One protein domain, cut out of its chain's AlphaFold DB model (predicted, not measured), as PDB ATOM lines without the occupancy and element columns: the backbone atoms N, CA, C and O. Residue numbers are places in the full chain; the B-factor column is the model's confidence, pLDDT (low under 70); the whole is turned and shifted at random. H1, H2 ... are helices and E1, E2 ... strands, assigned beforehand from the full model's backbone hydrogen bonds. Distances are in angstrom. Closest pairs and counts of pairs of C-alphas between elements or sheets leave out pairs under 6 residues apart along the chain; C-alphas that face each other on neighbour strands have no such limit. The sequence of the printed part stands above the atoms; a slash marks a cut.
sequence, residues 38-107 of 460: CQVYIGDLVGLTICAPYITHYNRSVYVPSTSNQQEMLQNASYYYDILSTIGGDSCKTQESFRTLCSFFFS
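This is residues 38 to 107 of the 460 residues of an uncharacterized protein of Cavenderia fasciculata (strain SH3) (UniProt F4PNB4). Two helices side by side, H1 and the shorter H2, make a helical hairpin, and a small antiparallel pair of strands, E1 and E2, sits near the end where H1 begins and H2 finishes. A long loop, residues 41 to 60, runs from E1 out along the hairpin and folds back to E2, coming as near as 4 A to the mean of all C-alphas. The printed part has 70 residues, with two named strands and two named helices in the order E1, E2, H1, H2; the class is mostly helix. The whole is compact, with a radius of gyration of the C-alphas of 11.9 A, and spans 34 by 25 by 21 A along its three main axes.

Start at E1, residues 38 to 40, and look for its neighbour E2, residues 61 to 64: the two are antiparallel, a hairpin, with an angle of 126 degrees between their directions. Across this pair, N 62 and O 39 are 2.8 A apart and N 39 and O 62 are 3.1 A apart, both within hydrogen-bond range. Go on to H1, residues 70 to 86; the closest C-alphas of E2 and H1 are those of Val 64 and Gln 70, 6.6 A apart. E1 and H1 are only just apart, the closest C-alphas being 8.4 A from each other. Then comes H2, residues 95 to 105, which touches H1 and forms a helical hairpin with it. Look at Met 73 and Phe 105, whose C-alphas are the closest of the two helices, at 6.2 A. The helices run opposite ways at a shallow tilt of 30 degrees. H2 is apart from E1 and from E2. In H1 and H2 every O i to N i+4 pair is within hydrogen-bond range.

Find C-alpha 38 at (-35.403, 21.563, 16.393), where E1 begins; it ends at Val 40. E2 goes from Ser 61 to Val 64. Next find C-alpha 70 at (-27.063, 27.748, 18.666); from there H1 runs 23.6 A to C-alpha 86. H2 goes from Gln 95 to Phe 105, 15.7 A, and ends with C-alpha 105 at (-22.621, 20.040, 19.240).

The two C-alphas farthest apart are those of Ser 66 and Asp 90, 35.6 A. The printed part has no cut, and its first and last C-alphas, Cys 38 and Ser 107, are 9.9 A apart. The link from E1 to E2 is long, with 20 residues; that from E2 to H1 is tight, with 5, and that from H1 to H2 is short, with 8. The mean pLDDT of the printed part is 90.6; look at residues 57 to 59 for the three printed residues under 70.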
ATOM      1  N   CYS A  38     -36.040  21.774  17.676       93.81
ATOM      2  CA  CYS A  38     -35.403  21.563  16.393       93.81
ATOM      3  C   CYS A  38     -35.331  22.877  15.638       93.81
ATOM      4  O   CYS A  38     -36.350  23.398  15.185       93.81
ATOM      5  N   GLN A  39     -34.124  23.409  15.501       94.56
ATOM      6  CA  GLN A  39     -33.896  24.676  14.822       94.56
ATOM      7  C   GLN A  39     -33.058  24.457  13.571       94.56
ATOM      8  O   GLN A  39     -32.209  23.573  13.522       94.56
ATOM      9  N   VAL A  40     -33.296  25.266  12.539       95.38
ATOM     10  CA  VAL A  40     -32.435  25.263  11.354       95.38
ATOM     11  C   VAL A  40     -31.055  25.767  11.764       95.38
ATOM     12  O   VAL A  40     -30.952  26.796  12.434       95.38
ATOM     13  N   TYR A  41     -30.014  25.041  11.371       96.44
ATOM     14  CA  TYR A  41     -28.631  25.377  11.636       96.44
ATOM     15  C   TYR A  41     -28.314  26.764  11.080       96.44
ATOM     16  O   TYR A  41     -28.478  27.008   9.882       96.44
ATOM     17  N   ILE A  42     -27.883  27.675  11.953       95.94
ATOM     18  CA  ILE A  42     -27.683  29.092  11.602       95.94
ATOM     19  C   ILE A  42     -26.422  29.352  10.762       95.94
ATOM     20  O   ILE A  42     -26.217  30.476  10.307       95.94
ATOM     21  N   GLY A  43     -25.621  28.315  10.504       95.31
ATOM     22  CA  GLY A  43     -24.329  28.418   9.829       95.31
ATOM     23  C   GLY A  43     -23.180  28.639  10.810       95.31
ATOM     24  O   GLY A  43     -23.392  28.876  11.997       95.31
ATOM     25  N   ASP A  44     -21.951  28.545  10.308       95.75
ATOM     26  CA  ASP A  44     -20.766  28.862  11.101       95.75
ATOM     27  C   ASP A  44     -20.596  30.384  11.300       95.75
ATOM     28  O   ASP A  44     -21.225  31.207  10.626       95.75
ATOM     29  N   LEU A  45     -19.704  30.771  12.217       91.12
ATOM     30  CA  LEU A  45     -19.330  32.170  12.443       91.12
ATOM     31  C   LEU A  45     -18.651  32.781  11.201       91.12
ATOM     32  O   LEU A  45     -17.926  32.115  10.464       91.12
ATOM     33  N   VAL A  46     -18.849  34.083  10.974       92.69
ATOM     34  CA  VAL A  46     -18.281  34.782   9.809       92.69
ATOM     35  C   VAL A  46     -16.754  34.660   9.800       92.69
ATOM     36  O   VAL A  46     -16.088  35.109  10.728       92.69
ATOM     37  N   GLY A  47     -16.207  34.088   8.724       92.06
ATOM     38  CA  GLY A  47     -14.762  33.896   8.548       92.06
ATOM     39  C   GLY A  47     -14.213  32.582   9.106       92.06
ATOM     40  O   GLY A  47     -13.011  32.352   9.002       92.06
ATOM     41  N   LEU A  48     -15.068  31.712   9.648       92.62
ATOM     42  CA  LEU A  48     -14.679  30.412  10.181       92.62
ATOM     43  C   LEU A  48     -15.639  29.347   9.646       92.62
ATOM     44  O   LEU A  48     -16.842  29.474   9.811       92.62
ATOM     45  N   THR A  49     -15.139  28.318   8.964       94.19
ATOM     46  CA  THR A  49     -15.974  27.221   8.441       94.19
ATOM     47  C   THR A  49     -15.616  25.942   9.184       94.19
ATOM     48  O   THR A  49     -14.614  25.308   8.865       94.19
ATOM     49  N   ILE A  50     -16.404  25.611  10.209       93.31
ATOM     50  CA  ILE A  50     -16.185  24.457  11.089       93.31
ATOM     51  C   ILE A  50     -17.155  23.345  10.710       93.31
ATOM     52  O   ILE A  50     -16.727  22.282  10.275       93.31
ATOM     53  N   CYS A  51     -18.459  23.579  10.867       96.38
ATOM     54  CA  CYS A  51     -19.481  22.541  10.814       96.38
ATOM     55  C   CYS A  51     -20.347  22.570   9.559       96.38
ATOM     56  O   CYS A  51     -20.935  21.543   9.212       96.38
ATOM     57  N   ALA A  52     -20.372  23.681   8.818       94.88
ATOM     58  CA  ALA A  52     -21.120  23.783   7.567       94.88
ATOM     59  C   ALA A  52     -20.804  22.671   6.537       94.88
ATOM     60  O   ALA A  52     -21.743  22.213   5.887       94.88
ATOM     61  N   PRO A  53     -19.556  22.168   6.386       94.12
ATOM     62  CA  PRO A  53     -19.265  21.073   5.454       94.12
ATOM     63  C   PRO A  53     -19.810  19.708   5.898       94.12
ATOM     64  O   PRO A  53     -19.974  18.815   5.070       94.12
ATOM     65  N   TYR A  54     -20.056  19.528   7.199       91.06
ATOM     66  CA  TYR A  54     -20.447  18.245   7.795       91.06
ATOM     67  C   TYR A  54     -21.955  18.128   8.025       91.06
ATOM     68  O   TYR A  54     -22.484  17.020   8.111       91.06
ATOM     69  N   ILE A  55     -22.657  19.261   8.089       90.56
ATOM     70  CA  ILE A  55     -24.113  19.326   8.211       90.56
ATOM     71  C   ILE A  55     -24.705  19.334   6.796       90.56
ATOM     72  O   ILE A  55     -24.775  20.359   6.119       90.56
ATOM     73  N   THR A  56     -25.094  18.152   6.312       80.19
ATOM     74  CA  THR A  56     -25.616  17.979   4.949       80.19
ATOM     75  C   THR A  56     -26.965  18.681   4.756       80.19
ATOM     76  O   THR A  56     -27.704  18.948   5.704       80.19
ATOM     77  N   HIS A  57     -27.333  18.953   3.496       62.78
ATOM     78  CA  HIS A  57     -28.589  19.633   3.139       62.78
ATOM     79  C   HIS A  57     -29.848  18.950   3.716       62.78
ATOM     80  O   HIS A  57     -30.859  19.614   3.939       62.78
ATOM     81  N   TYR A  58     -29.788  17.644   3.985       55.91
ATOM     82  CA  TYR A  58     -30.892  16.853   4.535       55.91
ATOM     83  C   TYR A  58     -31.007  16.938   6.069       55.91
ATOM     84  O   TYR A  58     -32.079  16.685   6.603       55.91
ATOM     85  N   ASN A  59     -29.954  17.393   6.761       64.44
ATOM     86  CA  ASN A  59     -29.874  17.505   8.222       64.44
ATOM     87  C   ASN A  59     -29.751  18.962   8.686       64.44
ATOM     88  O   ASN A  59     -29.044  19.266   9.641       64.44
ATOM     89  N   ARG A  60     -30.432  19.895   8.013       80.50
ATOM     90  CA  ARG A  60     -30.374  21.307   8.418       80.50
ATOM     91  C   ARG A  60     -31.018  21.572   9.773       80.50
ATOM     92  O   ARG A  60     -30.723  22.609  10.346       80.50
ATOM     93  N   SER A  61     -31.893  20.707  10.280       91.44
ATOM     94  CA  SER A  61     -32.442  20.855  11.629       91.44
ATOM     95  C   SER A  61     -31.525  20.208  12.661       91.44
ATOM     96  O   SER A  61     -31.308  18.996  12.612       91.44
ATOM     97  N   VAL A  62     -31.050  21.002  13.613       93.94
ATOM     98  CA  VAL A  62     -30.196  20.574  14.723       93.94
ATOM     99  C   VAL A  62     -30.972  20.642  16.033       93.94
ATOM    100  O   VAL A  62     -31.850  21.492  16.210       93.94
ATOM    101  N   TYR A  63     -30.665  19.718  16.934       93.44
ATOM    102  CA  TYR A  63     -31.211  19.688  18.283       93.44
ATOM    103  C   TYR A  63     -30.604  20.820  19.117       93.44
ATOM    104  O   TYR A  63     -29.384  20.913  19.239       93.44
ATOM    105  N   VAL A  64     -31.451  21.666  19.698       95.25
ATOM    106  CA  VAL A  64     -31.045  22.774  20.569       95.25
ATOM    107  C   VAL A  64     -31.729  22.591  21.925       95.25
ATOM    108  O   VAL A  64     -32.959  22.660  21.974       95.25
ATOM    109  N   PRO A  65     -30.988  22.340  23.018       93.25
ATOM    110  CA  PRO A  65     -31.586  22.172  24.341       93.25
ATOM    111  C   PRO A  65     -32.202  23.490  24.830       93.25
ATOM    112  O   PRO A  65     -31.736  24.568  24.472       93.25
ATOM    113  N   SER A  66     -33.214  23.422  25.694       95.12
ATOM    114  CA  SER A  66     -33.901  24.590  26.274       95.12
ATOM    115  C   SER A  66     -32.986  25.499  27.095       95.12
ATOM    116  O   SER A  66     -33.280  26.676  27.299       95.12
ATOM    117  N   THR A  67     -31.875  24.942  27.574       94.81
ATOM    118  CA  THR A  67     -30.883  25.616  28.412       94.81
ATOM    119  C   THR A  67     -29.806  26.352  27.619       94.81
ATOM    120  O   THR A  67     -29.029  27.084  28.225       94.81
ATOM    121  N   SER A  68     -29.755  26.193  26.292       96.06
ATOM    122  CA  SER A  68     -28.746  26.827  25.439       96.06
ATOM    123  C   SER A  68     -29.354  27.332  24.127       96.06
ATOM    124  O   SER A  68     -30.545  27.194  23.855       96.06
ATOM    125  N   ASN A  69     -28.539  27.979  23.302       97.38
ATOM    126  CA  ASN A  69     -28.907  28.409  21.960       97.38
ATOM    127  C   ASN A  69     -27.765  28.105  20.982       97.38
ATOM    128  O   ASN A  69     -26.617  27.914  21.383       97.38
ATOM    129  N   GLN A  70     -28.063  28.099  19.680       96.62
ATOM    130  CA  GLN A  70     -27.063  27.748  18.666       96.62
ATOM    131  C   GLN A  70     -25.827  28.658  18.674       96.62
ATOM    132  O   GLN A  70     -24.747  28.193  18.325       96.62
ATOM    133  N   GLN A  71     -25.949  29.924  19.092       97.12
ATOM    134  CA  GLN A  71     -24.812  30.846  19.151       97.12
ATOM    135  C   GLN A  71     -23.802  30.415  20.221       97.12
ATOM    136  O   GLN A  71     -22.599  30.410  19.969       97.12
ATOM    137  N   GLU A  72     -24.287  30.023  21.398       95.94
ATOM    138  CA  GLU A  72     -23.460  29.487  22.481       95.94
ATOM    139  C   GLU A  72     -22.849  28.132  22.094       95.94
ATOM    140  O   GLU A  72     -21.659  27.894  22.300       95.94
ATOM    141  N   MET A  73     -23.629  27.262  21.446       96.75
ATOM    142  CA  MET A  73     -23.142  25.975  20.939       96.75
ATOM    143  C   MET A  73     -22.042  26.158  19.881       96.75
ATOM    144  O   MET A  73     -21.042  25.445  19.916       96.75
ATOM    145  N   LEU A  74     -22.171  27.149  18.987       96.31
ATOM    146  CA  LEU A  74     -21.134  27.530  18.018       96.31
ATOM    147  C   LEU A  74     -19.884  28.089  18.695       96.31
ATOM    148  O   LEU A  74     -18.777  27.746  18.289       96.31
ATOM    149  N   GLN A  75     -20.039  28.924  19.726       95.56
ATOM    150  CA  GLN A  75     -18.905  29.429  20.504       95.56
ATOM    151  C   GLN A  75     -18.145  28.276  21.166       95.56
ATOM    152  O   GLN A  75     -16.924  28.196  21.037       95.56
ATOM    153  N   ASN A  76     -18.859  27.333  21.780       94.00
ATOM    154  CA  ASN A  76     -18.252  26.144  22.370       94.00
ATOM    155  C   ASN A  76     -17.560  25.280  21.308       94.00
ATOM    156  O   ASN A  76     -16.393  24.933  21.473       94.00
ATOM    157  N   ALA A  77     -18.223  24.999  20.184       95.44
ATOM    158  CA  ALA A  77     -17.623  24.260  19.076       95.44
ATOM    159  C   ALA A  77     -16.353  24.952  18.544       95.44
ATOM    160  O   ALA A  77     -15.349  24.281  18.322       95.44
ATOM    161  N   SER A  78     -16.359  26.284  18.410       96.12
ATOM    162  CA  SER A  78     -15.188  27.061  17.978       96.12
ATOM    163  C   SER A  78     -14.032  26.990  18.972       96.12
ATOM    164  O   SER A  78     -12.892  26.787  18.571       96.12
ATOM    165  N   TYR A  79     -14.323  27.031  20.274       94.19
ATOM    166  CA  TYR A  79     -13.311  26.882  21.314       94.19
ATOM    167  C   TYR A  79     -12.621  25.511  21.245       94.19
ATOM    168  O   TYR A  79     -11.394  25.417  21.277       94.19
ATOM    169  N   TYR A  80     -13.394  24.432  21.092       92.12
ATOM    170  CA  TYR A  80     -12.829  23.089  20.937       92.12
ATOM    171  C   TYR A  80     -12.108  22.905  19.600       92.12
ATOM    172  O   TYR A  80     -11.081  22.228  19.549       92.12
ATOM    173  N   TYR A  81     -12.600  23.529  18.531       95.69
ATOM    174  CA  TYR A  81     -11.909  23.571  17.247       95.69
ATOM    175  C   TYR A  81     -10.538  24.248  17.368       95.69
ATOM    176  O   TYR A  81      -9.549  23.710  16.872       95.69
ATOM    177  N   ASP A  82     -10.443  25.377  18.072       93.81
ATOM    178  CA  ASP A  82      -9.185  26.096  18.297       93.81
ATOM    179  C   ASP A  82      -8.193  25.262  19.112       93.81
ATOM    180  O   ASP A  82      -7.007  25.203  18.782       93.81
ATOM    181  N   ILE A  83      -8.671  24.540  20.131       88.44
ATOM    182  CA  ILE A  83      -7.839  23.593  20.885       88.44
ATOM    183  C   ILE A  83      -7.323  22.482  19.969       88.44
ATOM    184  O   ILE A  83      -6.122  22.204  19.963       88.44
ATOM    185  N   LEU A  84      -8.201  21.849  19.185       88.56
ATOM    186  CA  LEU A  84      -7.821  20.752  18.290       88.56
ATOM    187  C   LEU A  84      -6.857  21.216  17.192       88.56
ATOM    188  O   LEU A  84      -5.890  20.521  16.887       88.56
ATOM    189  N   SER A  85      -7.082  22.400  16.626       92.12
ATOM    190  CA  SER A  85      -6.266  22.952  15.542       92.12
ATOM    191  C   SER A  85      -4.924  23.511  16.026       92.12
ATOM    192  O   SER A  85      -3.918  23.364  15.324       92.12
ATOM    193  N   THR A  86      -4.871  24.091  17.227       92.38
ATOM    194  CA  THR A  86      -3.662  24.735  17.767       92.38
ATOM    195  C   THR A  86      -2.814  23.772  18.591       92.38
ATOM    196  O   THR A  86      -1.604  23.687  18.389       92.38
ATOM    197  N   ILE A  87      -3.440  23.054  19.524       84.94
ATOM    198  CA  ILE A  87      -2.759  22.254  20.554       84.94
ATOM    199  C   ILE A  87      -2.823  20.758  20.227       84.94
ATOM    200  O   ILE A  87      -1.913  20.011  20.586       84.94
ATOM    201  N   GLY A  88      -3.880  20.310  19.541       81.81
ATOM    202  CA  GLY A  88      -4.031  18.918  19.128       81.81
ATOM    203  C   GLY A  88      -2.861  18.445  18.261       81.81
ATOM    204  O   GLY A  88      -2.338  19.195  17.436       81.81
ATOM    205  N   GLY A  89      -2.443  17.191  18.442       82.94
ATOM    206  CA  GLY A  89      -1.485  16.557  17.533       82.94
ATOM    207  C   GLY A  89      -2.071  16.415  16.125       82.94
ATOM    208  O   GLY A  89      -3.291  16.419  15.958       82.94
ATOM    209  N   ASP A  90      -1.224  16.250  15.108       89.56
ATOM    210  CA  ASP A  90      -1.665  16.189  13.702       89.56
ATOM    211  C   ASP A  90      -2.689  15.069  13.437       89.56
ATOM    212  O   ASP A  90      -3.584  15.223  12.609       89.56
ATOM    213  N   SER A  91      -2.639  13.981  14.212       79.56
ATOM    214  CA  SER A  91      -3.628  12.894  14.175       79.56
ATOM    215  C   SER A  91      -5.050  13.317  14.566       79.56
ATOM    216  O   SER A  91      -6.004  12.633  14.213       79.56
ATOM    217  N   CYS A  92      -5.210  14.417  15.304       74.19
ATOM    218  CA  CYS A  92      -6.502  14.956  15.741       74.19
ATOM    219  C   CYS A  92      -7.003  16.097  14.845       74.19
ATOM    220  O   CYS A  92      -8.121  16.570  15.025       74.19
ATOM    221  N   LYS A  93      -6.198  16.534  13.866       92.06
ATOM    222  CA  LYS A  93      -6.548  17.582  12.891       92.06
ATOM    223  C   LYS A  93      -7.118  16.980  11.607       92.06
ATOM    224  O   LYS A  93      -6.850  17.458  10.507       92.06
ATOM    225  N   THR A  94      -7.869  15.891  11.740       91.38
ATOM    226  CA  THR A  94      -8.463  15.180  10.605       91.38
ATOM    227  C   THR A  94      -9.899  15.628  10.378       91.38
ATOM    228  O   THR A  94     -10.583  16.088  11.292       91.38
ATOM    229  N   GLN A  95     -10.377  15.449   9.147       92.56
ATOM    230  CA  GLN A  95     -11.758  15.737   8.774       92.56
ATOM    231  C   GLN A  95     -12.771  14.991   9.661       92.56
ATOM    232  O   GLN A  95     -13.797  15.562  10.018       92.56
ATOM    233  N   GLU A  96     -12.465  13.752  10.061       85.75
ATOM    234  CA  GLU A  96     -13.337  12.958  10.933       85.75
ATOM    235  C   GLU A  96     -13.384  13.506  12.361       85.75
ATOM    236  O   GLU A  96     -14.459  13.587  12.944       85.75
ATOM    237  N   SER A  97     -12.262  13.984  12.909       86.00
ATOM    238  CA  SER A  97     -12.251  14.613  14.237       86.00
ATOM    239  C   SER A  97     -13.148  15.855  14.288       86.00
ATOM    240  O   SER A  97     -13.917  16.031  15.235       86.00
ATOM    241  N   PHE A  98     -13.109  16.689  13.244       92.56
ATOM    242  CA  PHE A  98     -13.989  17.854  13.134       92.56
ATOM    243  C   PHE A  98     -15.447  17.463  12.873       92.56
ATOM    244  O   PHE A  98     -16.352  18.068  13.443       92.56
ATOM    245  N   ARG A  99     -15.693  16.402  12.097       92.00
ATOM    246  CA  ARG A  99     -17.038  15.846  11.914       92.00
ATOM    247  C   ARG A  99     -17.635  15.368  13.236       92.00
ATOM    248  O   ARG A  99     -18.781  15.702  13.525       92.00
ATOM    249  N   THR A 100     -16.867  14.643  14.051       85.31
ATOM    250  CA  THR A 100     -17.297  14.185  15.379       85.31
ATOM    251  C   THR A 100     -17.608  15.367  16.291       85.31
ATOM    252  O   THR A 100     -18.672  15.393  16.910       85.31
ATOM    253  N   LEU A 101     -16.733  16.378  16.318       91.69
ATOM    254  CA  LEU A 101     -16.965  17.613  17.066       91.69
ATOM    255  C   LEU A 101     -18.298  18.265  16.666       91.69
ATOM    256  O   LEU A 101     -19.112  18.611  17.520       91.69
ATOM    257  N   CYS A 102     -18.552  18.379  15.366       95.25
ATOM    258  CA  CYS A 102     -19.784  18.966  14.855       95.25
ATOM    259  C   CYS A 102     -21.014  18.108  15.143       95.25
ATOM    260  O   CYS A 102     -22.044  18.663  15.503       95.25
ATOM    261  N   SER A 103     -20.922  16.777  15.062       89.19
ATOM    262  CA  SER A 103     -22.029  15.896  15.458       89.19
ATOM    263  C   SER A 103     -22.328  15.951  16.953       89.19
ATOM    264  O   SER A 103     -23.469  15.749  17.342       89.19
ATOM    265  N   PHE A 104     -21.323  16.251  17.781       88.75
ATOM    266  CA  PHE A 104     -21.489  16.376  19.224       88.75
ATOM    267  C   PHE A 104     -22.263  17.644  19.597       88.75
ATOM    268  O   PHE A 104     -23.181  17.590  20.410       88.75
ATOM    269  N   PHE A 105     -21.917  18.782  18.986       94.75
ATOM    270  CA  PHE A 105     -22.621  20.040  19.240       94.75
ATOM    271  C   PHE A 105     -23.927  20.155  18.457       94.75
ATOM    272  O   PHE A 105     -24.890  20.694  18.975       94.75
ATOM    273  N   PHE A 106     -23.995  19.645  17.232       95.00
ATOM    274  CA  PHE A 106     -25.114  19.858  16.316       95.00
ATOM    275  C   PHE A 106     -25.736  18.533  15.881       95.00
ATOM    276  O   PHE A 106     -25.799  18.209  14.693       95.00
ATOM    277  N   SER A 107     -26.206  17.759  16.858       91.00
ATOM    278  CA  SER A 107     -26.934  16.514  16.613       91.00
ATOM    279  C   SER A 107     -28.154  16.754  15.711       91.00
ATOM    280  O   SER A 107     -28.878  17.736  15.914       91.00
TER     281      SER A 107